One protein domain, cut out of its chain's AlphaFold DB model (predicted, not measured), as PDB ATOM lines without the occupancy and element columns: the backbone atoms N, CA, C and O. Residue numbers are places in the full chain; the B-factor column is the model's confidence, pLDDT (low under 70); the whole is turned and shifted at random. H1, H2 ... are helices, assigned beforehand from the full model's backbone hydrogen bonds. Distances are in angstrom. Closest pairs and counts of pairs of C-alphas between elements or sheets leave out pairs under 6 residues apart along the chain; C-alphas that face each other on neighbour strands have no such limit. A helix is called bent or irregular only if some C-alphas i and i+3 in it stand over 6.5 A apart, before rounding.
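AT A GLANCE: This is residues 123 to 163 of the 198 residues of the protein "Hypothetical protein" of Euplotes harpa (UniProt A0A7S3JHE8). A long helix, H2, and a short one, H1, make the two legs of an open, flat arch, joined by a link that folds back on itself in a small loop, with residues 134 to 135 beside 138 to 139. The two helices are apart, and residues 153 to 163 of H2 and 123 to 128 of H1 stick out at the opposite ends of the model. The printed part has 41 residues with two named helices, H1 then H2, and no named strand; the class is all helix. It is loose, with a radius of gyration of the C-alphas of 12.9 A, and spans 41 by 21 by 11 A.

IN THESE COORDINATES: H2 is residues 142 to 163, 31.5 A from first to last C-alpha. It begins with C-alpha 142 at (128.646, 142.482, 207.099) and ends with C-alpha 163 at (111.361, 135.170, 181.834). H2 is irregular, but only just: C-alphas 143 and 146 are 6.7 A apart. H1 is residues 123 to 131, 12.5 A long, with C-alpha 123 at (119.858, 162.869, 208.709).

HOW THE PARTS SIT: H2 and H1 are apart, with no C-alpha of the one within 8 A of the other. Between them is a short link of 10 residues. Within it, residues 134 to 135 and 138 to 139 form a short antiparallel pairing. In H1 every O i to N i+4 pair is within hydrogen-bond range; in H2, 16 of 18 are.

THE WHOLE: The two C-alphas farthest apart, those of Ser 124 and Arg 162, are 41.2 A apart. The printed part has no cut. The mean pLDDT of the printed part is 89.0, with 97 for H1 and 84 for H2, and no printed residue is under 70.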
ATOM      1  N   GLU A 123     118.988 163.126 209.862       98.06
ATOM      2  CA  GLU A 123     119.858 162.869 208.709       98.06
ATOM      3  C   GLU A 123     120.979 161.872 209.023       98.06
ATOM      4  O   GLU A 123     121.257 160.968 208.235       98.06
ATOM      5  N   SER A 124     121.588 161.968 210.209       98.19
ATOM      6  CA  SER A 124     122.649 161.048 210.632       98.19
ATOM      7  C   SER A 124     122.180 159.589 210.655       98.19
ATOM      8  O   SER A 124     122.849 158.712 210.110       98.19
ATOM      9  N   ARG A 125     120.989 159.318 211.208       97.88
ATOM     10  CA  ARG A 125     120.406 157.966 211.253       97.88
ATOM     11  C   ARG A 125     120.030 157.456 209.865       97.88
ATOM     12  O   ARG A 125     120.203 156.268 209.604       97.88
ATOM     13  N   LYS A 126     119.547 158.336 208.979       98.00
ATOM     14  CA  LYS A 126     119.249 157.981 207.587       98.00
ATOM     15  C   LYS A 126     120.512 157.522 206.859       98.00
ATOM     16  O   LYS A 126     120.509 156.431 206.303       98.00
ATOM     17  N   LYS A 127     121.608 158.282 206.961       98.06
ATOM     18  CA  LYS A 127     122.904 157.910 206.365       98.06
ATOM     19  C   LYS A 127     123.360 156.517 206.814       98.06
ATOM     20  O   LYS A 127     123.712 155.698 205.976       98.06
ATOM     21  N   VAL A 128     123.279 156.215 208.113       97.00
ATOM     22  CA  VAL A 128     123.637 154.886 208.648       97.00
ATOM     23  C   VAL A 128     122.700 153.785 208.130       97.00
ATOM     24  O   VAL A 128     123.138 152.677 207.837       97.00
ATOM     25  N   ALA A 129     121.399 154.053 208.013       96.88
ATOM     26  CA  ALA A 129     120.438 153.074 207.509       96.88
ATOM     27  C   ALA A 129     120.591 152.788 206.004       96.88
ATOM     28  O   ALA A 129     120.238 151.685 205.571       96.88
ATOM     29  N   ASP A 130     121.081 153.769 205.245       95.25
ATOM     30  CA  ASP A 130     121.323 153.682 203.806       95.25
ATOM     31  C   ASP A 130     122.629 152.924 203.496       95.25
ATOM     32  O   ASP A 130     122.676 152.171 202.529       95.25
ATOM     33  N   THR A 131     123.671 153.055 204.329       95.25
ATOM     34  CA  THR A 131     124.963 152.365 204.126       95.25
ATOM     35  C   THR A 131     124.996 150.924 204.637       95.25
ATOM     36  O   THR A 131     125.853 150.144 204.224       95.25
ATOM     37  N   ARG A 132     124.092 150.536 205.544       95.06
ATOM     38  CA  ARG A 132     124.052 149.171 206.097       95.06
ATOM     39  C   ARG A 132     123.606 148.135 205.052       95.06
ATOM     40  O   ARG A 132     122.616 148.370 204.355       95.06
ATOM     41  N   PRO A 133     124.235 146.945 205.006       95.06
ATOM     42  CA  PRO A 133     123.882 145.908 204.046       95.06
ATOM     43  C   PRO A 133     122.488 145.336 204.317       95.06
ATOM     44  O   PRO A 133     122.095 145.107 205.468       95.06
ATOM     45  N   ARG A 134     121.734 145.093 203.238       94.62
ATOM     46  CA  ARG A 134     120.374 144.549 203.294       94.62
ATOM     47  C   ARG A 134     120.187 143.393 202.316       94.62
ATOM     48  O   ARG A 134     120.536 143.514 201.149       94.62
ATOM     49  N   TYR A 135     119.522 142.333 202.767       92.06
ATOM     50  CA  TYR A 135     119.039 141.229 201.935       92.06
ATOM     51  C   TYR A 135     117.513 141.157 202.038       92.06
ATOM     52  O   TYR A 135     116.961 141.100 203.139       92.06
ATOM     53  N   LYS A 136     116.805 141.228 200.900       90.38
ATOM     54  CA  LYS A 136     115.325 141.270 200.839       90.38
ATOM     55  C   LYS A 136     114.691 142.301 201.803       90.38
ATOM     56  O   LYS A 136     113.674 142.039 202.438       90.38
ATOM     57  N   GLY A 137     115.325 143.470 201.951       92.81
ATOM     58  CA  GLY A 137     114.871 144.570 202.817       92.81
ATOM     59  C   GLY A 137     115.279 144.474 204.295       92.81
ATOM     60  O   GLY A 137     115.129 145.452 205.030       92.81
ATOM     61  N   ARG A 138     115.849 143.345 204.735       95.06
ATOM     62  CA  ARG A 138     116.295 143.109 206.117       95.06
ATOM     63  C   ARG A 138     117.777 143.414 206.260       95.06
ATOM     64  O   ARG A 138     118.546 143.087 205.364       95.06
ATOM     65  N   PHE A 139     118.177 144.021 207.374       96.06
ATOM     66  CA  PHE A 139     119.597 144.189 207.676       96.06
ATOM     67  C   PHE A 139     120.247 142.833 207.936       96.06
ATOM     68  O   PHE A 139     119.683 142.014 208.659       96.06
ATOM     69  N   VAL A 140     121.434 142.636 207.376       94.62
ATOM     70  CA  VAL A 140     122.272 141.450 207.593       94.62
ATOM     71  C   VAL A 140     123.607 141.868 208.205       94.62
ATOM     72  O   VAL A 140     123.942 143.058 208.210       94.62
ATOM     73  N   SER A 141     124.351 140.920 208.774       92.81
ATOM     74  CA  SER A 141     125.722 141.190 209.213       92.81
ATOM     75  C   SER A 141     126.617 141.450 207.999       92.81
ATOM     76  O   SER A 141     126.326 140.990 206.896       92.81
ATOM     77  N   PHE A 142     127.706 142.196 208.187       87.94
ATOM     78  CA  PHE A 142     128.646 142.482 207.099       87.94
ATOM     79  C   PHE A 142     129.318 141.217 206.548       87.94
ATOM     80  O   PHE A 142     129.552 141.143 205.349       87.94
ATOM     81  N   GLU A 143     129.555 140.214 207.397       88.50
ATOM     82  CA  GLU A 143     130.131 138.921 207.004       88.50
ATOM     83  C   GLU A 143     129.203 138.148 206.054       88.50
ATOM     84  O   GLU A 143     129.623 137.699 204.996       88.50
ATOM     85  N   GLN A 144     127.906 138.089 206.369       85.56
ATOM     86  CA  GLN A 144     126.908 137.398 205.542       85.56
ATOM     87  C   GLN A 144     126.442 138.232 204.339       85.56
ATOM     88  O   GLN A 144     125.810 137.714 203.420       85.56
ATOM     89  N   ALA A 145     126.704 139.541 204.344       87.69
ATOM     90  CA  ALA A 145     126.186 140.461 203.342       87.69
ATOM     91  C   ALA A 145     126.704 140.159 201.937       87.69
ATOM     92  O   ALA A 145     125.909 140.175 201.001       87.69
ATOM     93  N   GLY A 146     128.008 139.910 201.792       82.56
ATOM     94  CA  GLY A 146     128.629 139.713 200.481       82.56
ATOM     95  C   GLY A 146     127.987 138.553 199.724       82.56
ATOM     96  O   GLY A 146     127.446 138.736 198.635       82.56
ATOM     97  N   GLU A 147     127.955 137.383 200.357       85.94
ATOM     98  CA  GLU A 147     127.441 136.155 199.751       85.94
ATOM     99  C   GLU A 147     125.939 136.240 199.455       85.94
ATOM    100  O   GLU A 147     125.512 135.989 198.328       85.94
ATOM    101  N   LEU A 148     125.136 136.676 200.432       85.88
ATOM    102  CA  LEU A 148     123.679 136.728 200.291       85.88
ATOM    103  C   LEU A 148     123.227 137.765 199.254       85.88
ATOM    104  O   LEU A 148     122.276 137.526 198.505       85.88
ATOM    105  N   ILE A 149     123.875 138.935 199.205       85.94
ATOM    106  CA  ILE A 149     123.529 139.981 198.234       85.94
ATOM    107  C   ILE A 149     123.866 139.515 196.814       85.94
ATOM    108  O   ILE A 149     123.058 139.714 195.903       85.94
ATOM    109  N   ASP A 150     125.021 138.882 196.611       85.94
ATOM    110  CA  ASP A 150     125.439 138.437 195.283       85.94
ATOM    111  C   ASP A 150     124.668 137.206 194.803       85.94
ATOM    112  O   ASP A 150     124.298 137.135 193.629       85.94
ATOM    113  N   GLU A 151     124.333 136.276 195.695       88.50
ATOM    114  CA  GLU A 151     123.432 135.167 195.383       88.50
ATOM    115  C   GLU A 151     122.048 135.675 194.948       88.50
ATOM    116  O   GLU A 151     121.494 135.208 193.950       88.50
ATOM    117  N   TYR A 152     121.519 136.703 195.619       86.56
ATOM    118  CA  TYR A 152     120.248 137.319 195.234       86.56
ATOM    119  C   TYR A 152     120.289 137.955 193.841       86.56
ATOM    120  O   TYR A 152     119.346 137.790 193.064       86.56
ATOM    121  N   LYS A 153     121.375 138.666 193.506       84.44
ATOM    122  CA  LYS A 153     121.569 139.241 192.163       84.44
ATOM    123  C   LYS A 153     121.612 138.146 191.099       84.44
ATOM    124  O   LYS A 153     120.901 138.252 190.103       84.44
ATOM    125  N   LYS A 154     122.373 137.073 191.341       88.88
ATOM    126  CA  LYS A 154     122.461 135.916 190.434       88.88
ATOM    127  C   LYS A 154     121.097 135.258 190.228       88.88
ATOM    128  O   LYS A 154     120.748 134.907 189.105       88.88
ATOM    129  N   GLU A 155     120.306 135.097 191.285       87.94
ATOM    130  CA  GLU A 155     118.967 134.508 191.182       87.94
ATOM    131  C   GLU A 155     117.995 135.410 190.405       87.94
ATOM    132  O   GLU A 155     117.218 134.926 189.579       87.94
ATOM    133  N   LEU A 156     118.068 136.730 190.606       82.44
ATOM    134  CA  LEU A 156     117.315 137.694 189.803       82.44
ATOM    135  C   LEU A 156     117.717 137.641 188.329       82.44
ATOM    136  O   LEU A 156     116.838 137.632 187.473       82.44
ATOM    137  N   GLU A 157     119.010 137.559 188.022       82.81
ATOM    138  CA  GLU A 157     119.497 137.410 186.649       82.81
ATOM    139  C   GLU A 157     118.997 136.118 186.006       82.81
ATOM    140  O   GLU A 157     118.483 136.156 184.891       82.81
ATOM    141  N   LYS A 158     119.064 134.987 186.716       82.19
ATOM    142  CA  LYS A 158     118.536 133.701 186.235       82.19
ATOM    143  C   LYS A 158     117.040 133.763 185.962       82.19
ATOM    144  O   LYS A 158     116.593 133.292 184.919       82.19
ATOM    145  N   ARG A 159     116.263 134.353 186.874       82.44
ATOM    146  CA  ARG A 159     114.822 134.567 186.686       82.44
ATOM    147  C   ARG A 159     114.561 135.461 185.481       82.44
ATOM    148  O   ARG A 159     113.758 135.125 184.628       82.44
ATOM    149  N   MET A 160     115.306 136.552 185.368       74.62
ATOM    150  CA  MET A 160     115.231 137.434 184.220       74.62
ATOM    151  C   MET A 160     115.585 136.705 182.923       74.62
ATOM    152  O   MET A 160     114.902 136.922 181.949       74.62
ATOM    153  N   ILE A 161     116.583 135.825 182.870       77.81
ATOM    154  CA  ILE A 161     116.890 135.035 181.664       77.81
ATOM    155  C   ILE A 161     115.758 134.054 181.335       77.81
ATOM    156  O   ILE A 161     115.408 133.903 180.168       77.81
ATOM    157  N   ARG A 162     115.187 133.407 182.356       71.06
ATOM    158  CA  ARG A 162     114.059 132.475 182.223       71.06
ATOM    159  C   ARG A 162     112.806 133.169 181.682       71.06
ATOM    160  O   ARG A 162     112.114 132.595 180.848       71.06
ATOM    161  N   ASP A 163     112.564 134.395 182.136       72.06
ATOM    162  CA  ASP A 163     111.361 135.170 181.834       72.06
ATOM    163  C   ASP A 163     111.564 136.179 180.677       72.06
ATOM    164  O   ASP A 163     110.589 136.743 180.183       72.06
TER     165      ASP A 163